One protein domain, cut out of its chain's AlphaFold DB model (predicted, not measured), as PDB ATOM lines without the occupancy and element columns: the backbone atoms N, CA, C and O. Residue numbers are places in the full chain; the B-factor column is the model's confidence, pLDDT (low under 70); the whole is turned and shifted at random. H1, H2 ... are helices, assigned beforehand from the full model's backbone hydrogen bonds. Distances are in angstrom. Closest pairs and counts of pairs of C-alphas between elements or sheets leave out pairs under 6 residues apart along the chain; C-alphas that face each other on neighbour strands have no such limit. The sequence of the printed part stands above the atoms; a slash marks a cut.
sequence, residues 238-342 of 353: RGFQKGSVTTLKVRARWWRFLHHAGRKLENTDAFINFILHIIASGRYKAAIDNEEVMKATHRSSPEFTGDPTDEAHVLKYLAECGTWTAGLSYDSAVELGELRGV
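What this domain is: This is residues 238 to 342 of the 353 residues of an uncharacterized protein of Neolentinus lepideus HHB14362 ss-1 (UniProt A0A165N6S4). Three crossed helices, H1, H2 and H5, each touching the other two, make the larger part of a compact body, and the two shorter helices H3 and H4 make a smaller crossed pair on its other side. From H3 a long link, residues 290 to 310, swings round the outside of the body before the backbone enters H4. The printed part has 105 residues with five named helices in the order H1, H2, H3, H4, H5 and no named strand; its class is all helix, with 63 residues in the helices. It is compact, with a radius of gyration of the C-alphas of 12.8 A, and its rounded outline spans 34 by 31 by 25 A.

Where its parts are: The printed part begins at Arg 238, and residues 238 to 244 come before the first helix. H1, residues 245 to 262, is the longest helix, with 18 residues and 25.4 A from first to last C-alpha; it begins at C-alpha 245 at (215.729, 166.436, 176.673). After a tight link of 5 residues comes H2, residues 268 to 280, 18.3 A long. A tight link of 2 residues leads to H3, residues 283 to 289, 9.7 A long and beginning at C-alpha 283 at (232.512, 178.575, 158.372). A long link of 21 residues then leads to H4, residues 311 to 320, 14.1 A long. A short link of 6 residues leads to H5, residues 327 to 341, 20.9 A long, which ends at C-alpha 341 at (226.956, 184.347, 171.510).

How they stand to each other: H2 is the hub, touching H1, H4 and H5, and its centre is the nearest to the mean of the C-alphas, at 6.6 A. H2 touches H5 with 18 pairs of C-alphas within 8 A, the closest being those of Ala 280 and Val 334, 4.2 A apart; the two run opposite ways at a steep tilt of 60 degrees. H1 touches H2 with residues 255 to 262 alone, and H2 touches H1 with residues 268 to 272 alone. The closest C-alphas of these two are those of Gly 262 and Thr 268, 5.0 A apart, and they run opposite ways at a steep tilt of 57 degrees. H1 touches H5 with residues 247 to 254 alone; the closest C-alphas are those of Arg 251 and Ser 332, 5.9 A apart, and the lines are only just about perpendicular, at 71 degrees. H2, with residues 275 to 278 alone, only just touches H4, with 3 pairs of C-alphas within 8 A; the closest are those of Ile 275 and Val 314, 7.0 A apart, and the lines are about perpendicular at 81 degrees. H3 touches H4, the closest C-alphas being those of Tyr 284 and Leu 315, 6.0 A apart; they run the same way at a steep tilt of 52 degrees. H2 and H3 are close but not clearly touching, with the C-alphas of Ile 278 and Tyr 284 the closest at 5.9 A. H1 is apart from H3 and H4, and H5 is apart from H3 and H4. In H1, H2, H3, H4 and H5 every pair of O i and N i+4 is within hydrogen-bond range.

The domain as a whole: The two C-alphas farthest apart, those of Gln 241 and Glu 291, are 35.7 A from each other, while the first and last printed C-alphas, those of Arg 238 and Val 342, are 9.6 A apart. The printed part has no cut. The long link, residues 290 to 310, has its C-alphas 11 to 18 A from the mean of the C-alphas. The mean pLDDT of the printed part is 84.1; residues 238, 241 and 341 to 342 are under 70, of which residue 341 belongs to H5.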
ATOM      1  N   ARG A 238     226.050 178.297 179.602       67.06
ATOM      2  CA  ARG A 238     225.150 179.027 178.691       67.06
ATOM      3  C   ARG A 238     224.763 178.149 177.500       67.06
ATOM      4  O   ARG A 238     225.612 177.474 176.924       67.06
ATOM      5  N   GLY A 239     223.482 178.180 177.143       71.06
ATOM      6  CA  GLY A 239     222.910 177.333 176.098       71.06
ATOM      7  C   GLY A 239     222.381 175.983 176.587       71.06
ATOM      8  O   GLY A 239     222.079 175.123 175.765       71.06
ATOM      9  N   PHE A 240     222.203 175.799 177.898       72.50
ATOM     10  CA  PHE A 240     221.526 174.631 178.487       72.50
ATOM     11  C   PHE A 240     220.174 174.956 179.144       72.50
ATOM     12  O   PHE A 240     219.431 174.050 179.506       72.50
ATOM     13  N   GLN A 241     219.808 176.237 179.227       66.06
ATOM     14  CA  GLN A 241     218.602 176.742 179.899       66.06
ATOM     15  C   GLN A 241     217.287 176.473 179.130       66.06
ATOM     16  O   GLN A 241     216.205 176.734 179.649       66.06
ATOM     17  N   LYS A 242     217.353 176.001 177.877       70.19
ATOM     18  CA  LYS A 242     216.200 175.821 176.976       70.19
ATOM     19  C   LYS A 242     216.472 174.705 175.969       70.19
ATOM     20  O   LYS A 242     217.506 174.737 175.309       70.19
ATOM     21  N   GLY A 243     215.545 173.766 175.790       74.06
ATOM     22  CA  GLY A 243     215.621 172.728 174.753       74.06
ATOM     23  C   GLY A 243     214.806 171.483 175.103       74.06
ATOM     24  O   GLY A 243     214.309 171.359 176.220       74.06
ATOM     25  N   SER A 244     214.676 170.542 174.163       79.19
ATOM     26  CA  SER A 244     214.150 169.205 174.485       79.19
ATOM     27  C   SER A 244     215.202 168.385 175.242       79.19
ATOM     28  O   SER A 244     216.399 168.622 175.080       79.19
ATOM     29  N   VAL A 245     214.789 167.363 176.003       75.44
ATOM     30  CA  VAL A 245     215.729 166.436 176.673       75.44
ATOM     31  C   VAL A 245     216.722 165.828 175.671       75.44
ATOM     32  O   VAL A 245     217.907 165.698 175.974       75.44
ATOM     33  N   THR A 246     216.273 165.516 174.452       76.88
ATOM     34  CA  THR A 246     217.127 165.011 173.367       76.88
ATOM     35  C   THR A 246     218.155 166.056 172.928       76.88
ATOM     36  O   THR A 246     219.344 165.747 172.868       76.88
ATOM     37  N   THR A 247     217.731 167.302 172.694       79.44
ATOM     38  CA  THR A 247     218.624 168.411 172.308       79.44
ATOM     39  C   THR A 247     219.659 168.685 173.400       79.44
ATOM     40  O   THR A 247     220.851 168.781 173.120       79.44
ATOM     41  N   LEU A 248     219.235 168.716 174.668       76.56
ATOM     42  CA  LEU A 248     220.124 168.929 175.811       76.56
ATOM     43  C   LEU A 248     221.125 167.769 175.987       76.56
ATOM     44  O   LEU A 248     222.298 168.027 176.255       76.56
ATOM     45  N   LYS A 249     220.731 166.507 175.741       76.38
ATOM     46  CA  LYS A 249     221.673 165.366 175.680       76.38
ATOM     47  C   LYS A 249     222.714 165.519 174.570       76.38
ATOM     48  O   LYS A 249     223.862 165.121 174.763       76.38
ATOM     49  N   VAL A 250     222.345 166.079 173.418       78.69
ATOM     50  CA  VAL A 250     223.281 166.316 172.307       78.69
ATOM     51  C   VAL A 250     224.224 167.481 172.623       78.69
ATOM     52  O   VAL A 250     225.435 167.322 172.476       78.69
ATOM     53  N   ARG A 251     223.723 168.602 173.162       80.31
ATOM     54  CA  ARG A 251     224.578 169.706 173.641       80.31
ATOM     55  C   ARG A 251     225.528 169.259 174.756       80.31
ATOM     56  O   ARG A 251     226.686 169.656 174.750       80.31
ATOM     57  N   ALA A 252     225.097 168.377 175.663       73.88
ATOM     58  CA  ALA A 252     225.949 167.841 176.730       73.88
ATOM     59  C   ALA A 252     227.141 167.038 176.179       73.88
ATOM     60  O   ALA A 252     228.257 167.163 176.684       73.88
ATOM     61  N   ARG A 253     226.932 166.267 175.100       77.25
ATOM     62  CA  ARG A 253     228.010 165.566 174.379       77.25
ATOM     63  C   ARG A 253     228.992 166.550 173.738       77.25
ATOM     64  O   ARG A 253     230.194 166.343 173.855       77.25
ATOM     65  N   TRP A 254     228.496 167.631 173.134       80.19
ATOM     66  CA  TRP A 254     229.339 168.703 172.593       80.19
ATOM     67  C   TRP A 254     230.154 169.424 173.659       80.19
ATOM     68  O   TRP A 254     231.358 169.572 173.489       80.19
ATOM     69  N   TRP A 255     229.535 169.812 174.776       78.31
ATOM     70  CA  TRP A 255     230.243 170.442 175.892       78.31
ATOM     71  C   TRP A 255     231.410 169.574 176.372       78.31
ATOM     72  O   TRP A 255     232.522 170.062 176.528       78.31
ATOM     73  N   ARG A 256     231.185 168.263 176.516       74.75
ATOM     74  CA  ARG A 256     232.221 167.296 176.913       74.75
ATOM     75  C   ARG A 256     233.323 167.137 175.876       74.75
ATOM     76  O   ARG A 256     234.483 167.092 176.261       74.75
ATOM     77  N   PHE A 257     232.974 167.062 174.593       79.00
ATOM     78  CA  PHE A 257     233.944 167.004 173.499       79.00
ATOM     79  C   PHE A 257     234.845 168.247 173.501       79.00
ATOM     80  O   PHE A 257     236.061 168.119 173.583       79.00
ATOM     81  N   LEU A 258     234.258 169.448 173.527       82.62
ATOM     82  CA  LEU A 258     235.003 170.708 173.464       82.62
ATOM     83  C   LEU A 258     235.793 171.002 174.754       82.62
ATOM     84  O   LEU A 258     236.907 171.513 174.688       82.62
ATOM     85  N   HIS A 259     235.272 170.620 175.924       79.25
ATOM     86  CA  HIS A 259     236.002 170.715 177.192       79.25
ATOM     87  C   HIS A 259     237.125 169.666 177.295       79.25
ATOM     88  O   HIS A 259     238.167 169.952 177.879       79.25
ATOM     89  N   HIS A 260     236.962 168.465 176.725       77.81
ATOM     90  CA  HIS A 260     238.049 167.485 176.646       77.81
ATOM     91  C   HIS A 260     239.144 167.949 175.682       77.81
ATOM     92  O   HIS A 260     240.321 167.885 176.027       77.81
ATOM     93  N   ALA A 261     238.754 168.468 174.515       78.25
ATOM     94  CA  ALA A 261     239.650 169.082 173.544       78.25
ATOM     95  C   ALA A 261     240.474 170.215 174.178       78.25
ATOM     96  O   ALA A 261     241.698 170.223 174.072       78.25
ATOM     97  N   GLY A 262     239.808 171.129 174.889       77.06
ATOM     98  CA  GLY A 262     240.427 172.318 175.469       77.06
ATOM     99  C   GLY A 262     241.229 172.107 176.756       77.06
ATOM    100  O   GLY A 262     241.904 173.040 177.163       77.06
ATOM    101  N   ARG A 263     241.219 170.917 177.383       77.50
ATOM    102  CA  ARG A 263     241.687 170.653 178.773       77.50
ATOM    103  C   ARG A 263     243.172 170.925 179.110       77.50
ATOM    104  O   ARG A 263     243.641 170.509 180.166       77.50
ATOM    105  N   LYS A 264     243.927 171.508 178.181       78.69
ATOM    106  CA  LYS A 264     245.333 171.927 178.310       78.69
ATOM    107  C   LYS A 264     245.535 173.421 178.013       78.69
ATOM    108  O   LYS A 264     246.669 173.887 177.995       78.69
ATOM    109  N   LEU A 265     244.456 174.152 177.732       75.25
ATOM    110  CA  LEU A 265     244.458 175.559 177.352       75.25
ATOM    111  C   LEU A 265     244.076 176.425 178.553       75.25
ATOM    112  O   LEU A 265     243.003 176.239 179.128       75.25
ATOM    113  N   GLU A 266     244.895 177.440 178.836       77.25
ATOM    114  CA  GLU A 266     244.719 178.400 179.943       77.25
ATOM    115  C   GLU A 266     243.324 179.052 179.992       77.25
ATOM    116  O   GLU A 266     242.860 179.480 181.047       77.25
ATOM    117  N   ASN A 267     242.641 179.131 178.845       79.25
ATOM    118  CA  ASN A 267     241.264 179.599 178.745       79.25
ATOM    119  C   ASN A 267     240.412 178.654 177.885       79.25
ATOM    120  O   ASN A 267     239.988 178.983 176.772       79.25
ATOM    121  N   THR A 268     240.139 177.469 178.438       78.50
ATOM    122  CA  THR A 268     239.213 176.479 177.864       78.50
ATOM    123  C   THR A 268     237.871 177.105 177.454       78.50
ATOM    124  O   THR A 268     237.359 176.783 176.385       78.50
ATOM    125  N   ASP A 269     237.298 178.037 178.229       78.81
ATOM    126  CA  ASP A 269     235.989 178.608 177.878       78.81
ATOM    127  C   ASP A 269     236.036 179.468 176.606       78.81
ATOM    128  O   ASP A 269     235.165 179.332 175.745       78.81
ATOM    129  N   ALA A 270     237.064 180.308 176.444       81.56
ATOM    130  CA  ALA A 270     237.265 181.098 175.227       81.56
ATOM    131  C   ALA A 270     237.411 180.204 173.985       81.56
ATOM    132  O   ALA A 270     236.759 180.464 172.975       81.56
ATOM    133  N   PHE A 271     238.169 179.109 174.088       86.00
ATOM    134  CA  PHE A 271     238.306 178.109 173.025       86.00
ATOM    135  C   PHE A 271     236.966 177.442 172.661       86.00
ATOM    136  O   PHE A 271     236.609 177.374 171.482       86.00
ATOM    137  N   ILE A 272     236.163 177.029 173.655       86.81
ATOM    138  CA  ILE A 272     234.818 176.476 173.408       86.81
ATOM    139  C   ILE A 272     233.922 177.528 172.724       86.81
ATOM    140  O   ILE A 272     233.189 177.194 171.794       86.81
ATOM    141  N   ASN A 273     233.966 178.798 173.149       87.44
ATOM    142  CA  ASN A 273     233.208 179.880 172.506       87.44
ATOM    143  C   ASN A 273     233.657 180.118 171.050       87.44
ATOM    144  O   ASN A 273     232.806 180.316 170.184       87.44
ATOM    145  N   PHE A 274     234.962 180.062 170.762       90.00
ATOM    146  CA  PHE A 274     235.516 180.279 169.422       90.00
ATOM    147  C   PHE A 274     235.136 179.159 168.443       90.00
ATOM    148  O   PHE A 274     234.612 179.450 167.366       90.00
ATOM    149  N   ILE A 275     235.261 177.885 168.840       92.31
ATOM    150  CA  ILE A 275     234.768 176.753 168.031       92.31
ATOM    151  C   ILE A 275     233.273 176.893 167.740       92.31
ATOM    152  O   ILE A 275     232.841 176.737 166.597       92.31
ATOM    153  N   LEU A 276     232.469 177.203 168.758       91.62
ATOM    154  CA  LEU A 276     231.029 177.348 168.577       91.62
ATOM    155  C   LEU A 276     230.672 178.545 167.681       91.62
ATOM    156  O   LEU A 276     229.690 178.462 166.948       91.62
ATOM    157  N   HIS A 277     231.474 179.614 167.667       91.44
ATOM    158  CA  HIS A 277     231.331 180.710 166.705       91.44
ATOM    159  C   HIS A 277     231.651 180.267 165.267       91.44
ATOM    160  O   HIS A 277     230.872 180.557 164.361       91.44
ATOM    161  N   ILE A 278     232.742 179.526 165.046       92.69
ATOM    162  CA  ILE A 278     233.125 178.979 163.726       92.69
ATOM    163  C   ILE A 278     232.058 178.006 163.189       92.69
ATOM    164  O   ILE A 278     231.771 177.986 161.989       92.69
ATOM    165  N   ILE A 279     231.422 177.230 164.074       92.81
ATOM    166  CA  ILE A 279     230.299 176.343 163.735       92.81
ATOM    167  C   ILE A 279     229.027 177.150 163.425       92.81
ATOM    168  O   ILE A 279     228.444 176.978 162.357       92.81
ATOM    169  N   ALA A 280     228.600 178.047 164.320       91.69
ATOM    170  CA  ALA A 280     227.342 178.786 164.175       91.69
ATOM    171  C   ALA A 280     227.359 179.811 163.026       91.69
ATOM    172  O   ALA A 280     226.338 180.033 162.385       91.69
ATOM    173  N   SER A 281     228.522 180.385 162.704       91.69
ATOM    174  CA  SER A 281     228.706 181.233 161.514       91.69
ATOM    175  C   SER A 281     228.827 180.442 160.201       91.69
ATOM    176  O   SER A 281     229.036 181.036 159.145       91.69
ATOM    177  N   GLY A 282     228.704 179.109 160.242       92.38
ATOM    178  CA  GLY A 282     228.720 178.230 159.071       92.38
ATOM    179  C   GLY A 282     230.100 177.989 158.451       92.38
ATOM    180  O   GLY A 282     230.207 177.185 157.526       92.38
ATOM    181  N   ARG A 283     231.163 178.624 158.960       93.62
ATOM    182  CA  ARG A 283     232.512 178.575 158.372       93.62
ATOM    183  C   ARG A 283     233.108 177.170 158.360       93.62
ATOM    184  O   ARG A 283     233.652 176.769 157.339       93.62
ATOM    185  N   TYR A 284     232.919 176.381 159.425       94.44
ATOM    186  CA  TYR A 284     233.337 174.968 159.416       94.44
ATOM    187  C   TYR A 284     232.646 174.158 158.316       94.44
ATOM    188  O   TYR A 284     233.273 173.307 157.695       94.44
ATOM    189  N   LYS A 285     231.368 174.434 158.032       93.69
ATOM    190  CA  LYS A 285     230.683 173.779 156.919       93.69
ATOM    191  C   LYS A 285     231.230 174.259 155.571       93.69
ATOM    192  O   LYS A 285     231.525 173.417 154.735       93.69
ATOM    193  N   ALA A 286     231.424 175.565 155.384       94.62
ATOM    194  CA  ALA A 286     231.982 176.112 154.146       94.62
ATOM    195  C   ALA A 286     233.374 175.535 153.825       94.62
ATOM    196  O   ALA A 286     233.585 175.065 152.716       94.62
ATOM    197  N   ALA A 287     234.281 175.459 154.804       94.44
ATOM    198  CA  ALA A 287     235.624 174.900 154.611       94.44
ATOM    199  C   ALA A 287     235.626 173.392 154.265       94.44
ATOM    200  O   ALA A 287     236.560 172.893 153.640       94.44
ATOM    201  N   ILE A 288     234.578 172.656 154.652       93.19
ATOM    202  CA  ILE A 288     234.373 171.246 154.281       93.19
ATOM    203  C   ILE A 288     233.760 171.147 152.875       93.19
ATOM    204  O   ILE A 288     234.235 170.367 152.054       93.19
ATOM    205  N   ASP A 289     232.730 171.950 152.589       93.25
ATOM    206  CA  ASP A 289     232.018 171.973 151.304       93.25
ATOM    207  C   ASP A 289     232.894 172.545 150.156       93.25
ATOM    208  O   ASP A 289     232.671 172.210 148.994       93.25
ATOM    209  N   ASN A 290     233.911 173.360 150.478       94.38
ATOM    210  CA  ASN A 290     234.920 173.916 149.559       94.38
ATOM    211  C   ASN A 290     236.190 173.041 149.406       94.38
ATOM    212  O   ASN A 290     237.115 173.442 148.703       94.38
ATOM    213  N   GLU A 291     236.278 171.894 150.091       90.75
ATOM    214  CA  GLU A 291     237.476 171.030 150.172       90.75
ATOM    215  C   GLU A 291     238.740 171.688 150.793       90.75
ATOM    216  O   GLU A 291     239.836 171.129 150.719       90.75
ATOM    217  N   GLU A 292     238.607 172.830 151.482       91.81
ATOM    218  CA  GLU A 292     239.709 173.518 152.187       91.81
ATOM    219  C   GLU A 292     240.292 172.668 153.333       91.81
ATOM    220  O   GLU A 292     241.494 172.715 153.604       91.81
ATOM    221  N   VAL A 293     239.449 171.867 153.998       90.12
ATOM    222  CA  VAL A 293     239.861 170.872 155.001       90.12
ATOM    223  C   VAL A 293     239.209 169.514 154.732       90.12
ATOM    224  O   VAL A 293     237.987 169.379 154.700       90.12
ATOM    225  N   MET A 294     240.020 168.460 154.587       89.56
ATOM    226  CA  MET A 294     239.494 167.101 154.422       89.56
ATOM    227  C   MET A 294     239.038 166.499 155.753       89.56
ATOM    228  O   MET A 294     239.813 166.343 156.697       89.56
ATOM    229  N   LYS A 295     237.768 166.100 155.800       89.69
ATOM    230  CA  LYS A 295     237.146 165.444 156.951       89.69
ATOM    231  C   LYS A 295     237.633 164.004 157.135       89.69
ATOM    232  O   LYS A 295     237.596 163.207 156.201       89.69
ATOM    233  N   ALA A 296     237.968 163.632 158.368       86.19
ATOM    234  CA  ALA A 296     238.299 162.255 158.717       86.19
ATOM    235  C   ALA A 296     237.094 161.302 158.568       86.19
ATOM    236  O   ALA A 296     235.989 161.571 159.050       86.19
ATOM    237  N   THR A 297     237.335 160.134 157.959       79.12
ATOM    238  CA  THR A 297     236.353 159.046 157.757       79.12
ATOM    239  C   THR A 297     235.833 158.448 159.070       79.12
ATOM    240  O   THR A 297     234.749 157.864 159.120       79.12
ATOM    241  N   HIS A 298     236.605 158.585 160.148       75.62
ATOM    242  CA  HIS A 298     236.290 158.072 161.476       75.62
ATOM    243  C   HIS A 298     236.269 159.224 162.479       75.62
ATOM    244  O   HIS A 298     237.083 160.142 162.392       75.62
ATOM    245  N   ARG A 299     235.345 159.174 163.445       74.50
ATOM    246  CA  ARG A 299     235.313 160.165 164.526       74.50
ATOM    247  C   ARG A 299     236.486 159.934 165.472       74.50
ATOM    248  O   ARG A 299     236.744 158.792 165.852       74.50
ATOM    249  N   SER A 300     237.110 161.011 165.920       76.19
ATOM    250  CA  SER A 300     238.108 160.996 166.988       76.19
ATOM    251  C   SER A 300     237.810 162.115 167.998       76.19
ATOM    252  O   SER A 300     236.930 162.946 167.775       76.19
ATOM    253  N   SER A 301     238.473 162.091 169.156       77.06
ATOM    254  CA  SER A 301     238.360 163.145 170.177       77.06
ATOM    255  C   SER A 301     239.710 163.416 170.868       77.06
ATOM    256  O   SER A 301     239.779 163.341 172.097       77.06
ATOM    257  N   PRO A 302     240.801 163.665 170.113       79.12
ATOM    258  CA  PRO A 302     242.088 164.042 170.690       79.12
ATOM    259  C   PRO A 302     242.003 165.380 171.437       79.12
ATOM    260  O   PRO A 302     241.109 166.192 171.203       79.12
ATOM    261  N   GLU A 303     242.976 165.629 172.307       81.88
ATOM    262  CA  GLU A 303     243.228 166.966 172.850       81.88
ATOM    263  C   GLU A 303     243.586 167.941 171.718       81.88
ATOM    264  O   GLU A 303     244.198 167.547 170.723       81.88
ATOM    265  N   PHE A 304     243.246 169.217 171.879       87.81
ATOM    266  CA  PHE A 304     243.704 170.268 170.979       87.81
ATOM    267  C   PHE A 304     245.148 170.670 171.323       87.81
ATOM    268  O   PHE A 304     245.496 170.824 172.495       87.81
ATOM    269  N   THR A 305     245.992 170.826 170.301       85.69
ATOM    270  CA  THR A 305     247.444 171.065 170.442       85.69
ATOM    271  C   THR A 305     247.977 172.218 169.581       85.69
ATOM    272  O   THR A 305     249.185 172.442 169.559       85.69
ATOM    273  N   GLY A 306     247.101 172.936 168.867       84.94
ATOM    274  CA  GLY A 306     247.454 174.104 168.052       84.94
ATOM    275  C   GLY A 306     247.290 175.435 168.793       84.94
ATOM    276  O   GLY A 306     247.128 175.470 170.013       84.94
ATOM    277  N   ASP A 307     247.275 176.534 168.038       87.62
ATOM    278  CA  ASP A 307     246.870 177.851 168.542       87.62
ATOM    279  C   ASP A 307     245.327 177.926 168.614       87.62
ATOM    280  O   ASP A 307     244.666 177.744 167.589       87.62
ATOM    281  N   PRO A 308     244.716 178.168 169.792       84.06
ATOM    282  CA  PRO A 308     243.261 178.186 169.951       84.06
ATOM    283  C   PRO A 308     242.587 179.454 169.404       84.06
ATOM    284  O   PRO A 308     241.363 179.552 169.469       84.06
ATOM    285  N   THR A 309     243.363 180.420 168.908       86.12
ATOM    286  CA  THR A 309     242.898 181.643 168.236       86.12
ATOM    287  C   THR A 309     243.063 181.587 166.715       86.12
ATOM    288  O   THR A 309     242.432 182.371 166.007       86.12
ATOM    289  N   ASP A 310     243.847 180.635 166.200       92.06
ATOM    290  CA  ASP A 310     243.998 180.398 164.766       92.06
ATOM    291  C   ASP A 310     242.826 179.564 164.227       92.06
ATOM    292  O   ASP A 310     242.691 178.358 164.463       92.06
ATOM    293  N   GLU A 311     241.973 180.231 163.457       93.06
ATOM    294  CA  GLU A 311     240.818 179.636 162.799       93.06
ATOM    295  C   GLU A 311     241.188 178.467 161.871       93.06
ATOM    296  O   GLU A 311     240.459 177.479 161.840       93.06
ATOM    297  N   ALA A 312     242.327 178.509 161.171       93.25
ATOM    298  CA  ALA A 312     242.739 177.434 160.269       93.25
ATOM    299  C   ALA A 312     243.150 176.168 161.042       93.25
ATOM    300  O   ALA A 312     242.762 175.056 160.667       93.25
ATOM    301  N   HIS A 313     243.865 176.322 162.163       93.25
ATOM    302  CA  HIS A 313     244.164 175.207 163.068       93.25
ATOM    303  C   HIS A 313     242.890 174.613 163.685       93.25
ATOM    304  O   HIS A 313     242.760 173.389 163.770       93.25
ATOM    305  N   VAL A 314     241.928 175.454 164.070       93.38
ATOM    306  CA  VAL A 314     240.650 175.006 164.642       93.38
ATOM    307  C   VAL A 314     239.767 174.301 163.601       93.38
ATOM    308  O   VAL A 314     239.232 173.228 163.889       93.38
ATOM    309  N   LEU A 315     239.655 174.831 162.379       94.56
ATOM    310  CA  LEU A 315     238.941 174.193 161.263       94.56
ATOM    311  C   LEU A 315     239.525 172.814 160.935       94.56
ATOM    312  O   LEU A 315     238.783 171.832 160.836       94.56
ATOM    313  N   LYS A 316     240.857 172.725 160.834       94.31
ATOM    314  CA  LYS A 316     241.576 171.468 160.606       94.31
ATOM    315  C   LYS A 316     241.322 170.455 161.727       94.31
ATOM    316  O   LYS A 316     240.960 169.318 161.438       94.31
ATOM    317  N   TYR A 317     241.423 170.867 162.991       93.94
ATOM    318  CA  TYR A 317     241.136 170.004 164.141       93.94
ATOM    319  C   TYR A 317     239.696 169.455 164.125       93.94
ATOM    320  O   TYR A 317     239.475 168.268 164.378       93.94
ATOM    321  N   LEU A 318     238.702 170.285 163.784       92.31
ATOM    322  CA  LEU A 318     237.309 169.839 163.665       92.31
ATOM    323  C   LEU A 318     237.141 168.803 162.539       92.31
ATOM    324  O   LEU A 318     236.422 167.814 162.724       92.31
ATOM    325  N   ALA A 319     237.836 168.979 161.413       92.12
ATOM    326  CA  ALA A 319     237.845 168.024 160.307       92.12
ATOM    327  C   ALA A 319     238.516 166.688 160.698       92.12
ATOM    328  O   ALA A 319     237.939 165.624 160.456       92.12
ATOM    329  N   GLU A 320     239.666 166.727 161.383       90.94
ATOM    330  CA  GLU A 320     240.400 165.558 161.907       90.94
ATOM    331  C   GLU A 320     239.618 164.793 162.997       90.94
ATOM    332  O   GLU A 320     239.698 163.564 163.095       90.94
ATOM    333  N   CYS A 321     238.771 165.486 163.765       87.31
ATOM    334  CA  CYS A 321     237.805 164.867 164.681       87.31
ATOM    335  C   CYS A 321     236.638 164.145 163.971       87.31
ATOM    336  O   CYS A 321     235.834 163.472 164.624       87.31
ATOM    337  N   GLY A 322     236.504 164.270 162.645       83.75
ATOM    338  CA  GLY A 322     235.384 163.716 161.877       83.75
ATOM    339  C   GLY A 322     234.056 164.436 162.158       83.75
ATOM    340  O   GLY A 322     232.982 163.823 162.118       83.75
ATOM    341  N   THR A 323     234.114 165.732 162.478       85.69
ATOM    342  CA  THR A 323     232.987 166.506 163.023       85.69
ATOM    343  C   THR A 323     231.850 166.693 162.011       85.69
ATOM    344  O   THR A 323     232.051 166.754 160.795       85.69
ATOM    345  N   TRP A 324     230.611 166.738 162.501       81.19
ATOM    346  CA  TRP A 324     229.394 166.737 161.680       81.19
ATOM    347  C   TRP A 324     229.077 168.133 161.153       81.19
ATOM    348  O   TRP A 324     229.307 169.109 161.853       81.19
ATOM    349  N   THR A 325     228.558 168.199 159.928       85.38
ATOM    350  CA  THR A 325     228.196 169.425 159.188       85.38
ATOM    351  C   THR A 325     226.695 169.492 158.858       85.38
ATOM    352  O   THR A 325     226.247 170.387 158.145       85.38
ATOM    353  N   ALA A 326     225.911 168.523 159.348       85.25
ATOM    354  CA  ALA A 326     224.470 168.414 159.141       85.25
ATOM    355  C   ALA A 326     223.801 167.544 160.224       85.25
ATOM    356  O   ALA A 326     224.454 166.692 160.841       85.25
ATOM    357  N   GLY A 327     222.488 167.732 160.395       88.06
ATOM    358  CA  GLY A 327     221.620 166.948 161.273       88.06
ATOM    359  C   GLY A 327     221.801 167.269 162.756       88.06
ATOM    360  O   GLY A 327     222.730 167.977 163.141       88.06
ATOM    361  N   LEU A 328     220.944 166.682 163.604       83.56
ATOM    362  CA  LEU A 328     220.723 167.090 165.004       83.56
ATOM    363  C   LEU A 328     221.999 167.336 165.829       83.56
ATOM    364  O   LEU A 328     221.993 168.180 166.726       83.56
ATOM    365  N   SER A 329     223.091 166.617 165.547       85.50
ATOM    366  CA  SER A 329     224.395 166.867 166.168       85.50
ATOM    367  C   SER A 329     224.951 168.248 165.808       85.50
ATOM    368  O   SER A 329     225.312 168.989 166.713       85.50
ATOM    369  N   TYR A 330     225.021 168.598 164.525       88.06
ATOM    370  CA  TYR A 330     225.478 169.909 164.060       88.06
ATOM    371  C   TYR A 330     224.500 171.015 164.468       88.06
ATOM    372  O   TYR A 330     224.914 172.007 165.059       88.06
ATOM    373  N   ASP A 331     223.199 170.792 164.264       89.44
ATOM    374  CA  ASP A 331     222.150 171.776 164.558       89.44
ATOM    375  C   ASP A 331     222.161 172.179 166.048       89.44
ATOM    376  O   ASP A 331     222.086 173.357 166.393       89.44
ATOM    377  N   SER A 332     222.374 171.208 166.948       87.50
ATOM    378  CA  SER A 332     222.517 171.470 168.389       87.50
ATOM    379  C   SER A 332     223.782 172.258 168.750       87.50
ATOM    380  O   SER A 332     223.814 172.858 169.821       87.50
ATOM    381  N   ALA A 333     224.829 172.234 167.918       87.50
ATOM    382  CA  ALA A 333     226.057 173.001 168.130       87.50
ATOM    383  C   ALA A 333     225.950 174.427 167.582       87.50
ATOM    384  O   ALA A 333     226.442 175.348 168.228       87.50
ATOM    385  N   VAL A 334     225.250 174.611 166.457       89.94
ATOM    386  CA  VAL A 334     224.846 175.933 165.957       89.94
ATOM    387  C   VAL A 334     224.006 176.642 167.021       89.94
ATOM    388  O   VAL A 334     224.412 177.696 167.502       89.94
ATOM    389  N   GLU A 335     222.924 176.016 167.501       89.25
ATOM    390  CA  GLU A 335     222.057 176.598 168.540       89.25
ATOM    391  C   GLU A 335     222.812 176.828 169.869       89.25
ATOM    392  O   GLU A 335     222.580 177.815 170.565       89.25
ATOM    393  N   LEU A 336     223.757 175.949 170.234       84.50
ATOM    394  CA  LEU A 336     224.628 176.169 171.395       84.50
ATOM    395  C   LEU A 336     225.540 177.391 171.187       84.50
ATOM    396  O   LEU A 336     225.698 178.181 172.113       84.50
ATOM    397  N   GLY A 337     226.107 177.583 169.995       87.00
ATOM    398  CA  GLY A 337     226.909 178.762 169.664       87.00
ATOM    399  C   GLY A 337     226.103 180.056 169.663       87.00
ATOM    400  O   GLY A 337     226.527 181.027 170.286       87.00
ATOM    401  N   GLU A 338     224.909 180.047 169.072       87.38
ATOM    402  CA  GLU A 338     223.957 181.162 169.128       87.38
ATOM    403  C   GLU A 338     223.638 181.542 170.580       87.38
ATOM    404  O   GLU A 338     223.873 182.679 170.987       87.38
ATOM    405  N   LEU A 339     223.184 180.581 171.396       83.00
ATOM    406  CA  LEU A 339     222.792 180.803 172.793       83.00
ATOM    407  C   LEU A 339     223.952 181.262 173.695       83.00
ATOM    408  O   LEU A 339     223.712 181.908 174.719       83.00
ATOM    409  N   ARG A 340     225.207 180.950 173.345       79.12
ATOM    410  CA  ARG A 340     226.397 181.485 174.033       79.12
ATOM    411  C   ARG A 340     226.810 182.864 173.513       79.12
ATOM    412  O   ARG A 340     227.258 183.690 174.310       79.12
ATOM    413  N   GLY A 341     226.602 183.120 172.222       65.50
ATOM    414  CA  GLY A 341     226.956 184.347 171.510       65.50
ATOM    415  C   GLY A 341     226.036 185.552 171.742       65.50
ATOM    416  O   GLY A 341     226.386 186.648 171.308       65.50
ATOM    417  N   VAL A 342     224.901 185.410 172.447       56.00
ATOM    418  CA  VAL A 342     223.950 186.514 172.736       56.00
ATOM    419  C   VAL A 342     224.494 187.524 173.770       56.00
ATOM    420  O   VAL A 342     223.936 187.727 174.849       56.00
TER     421      VAL A 342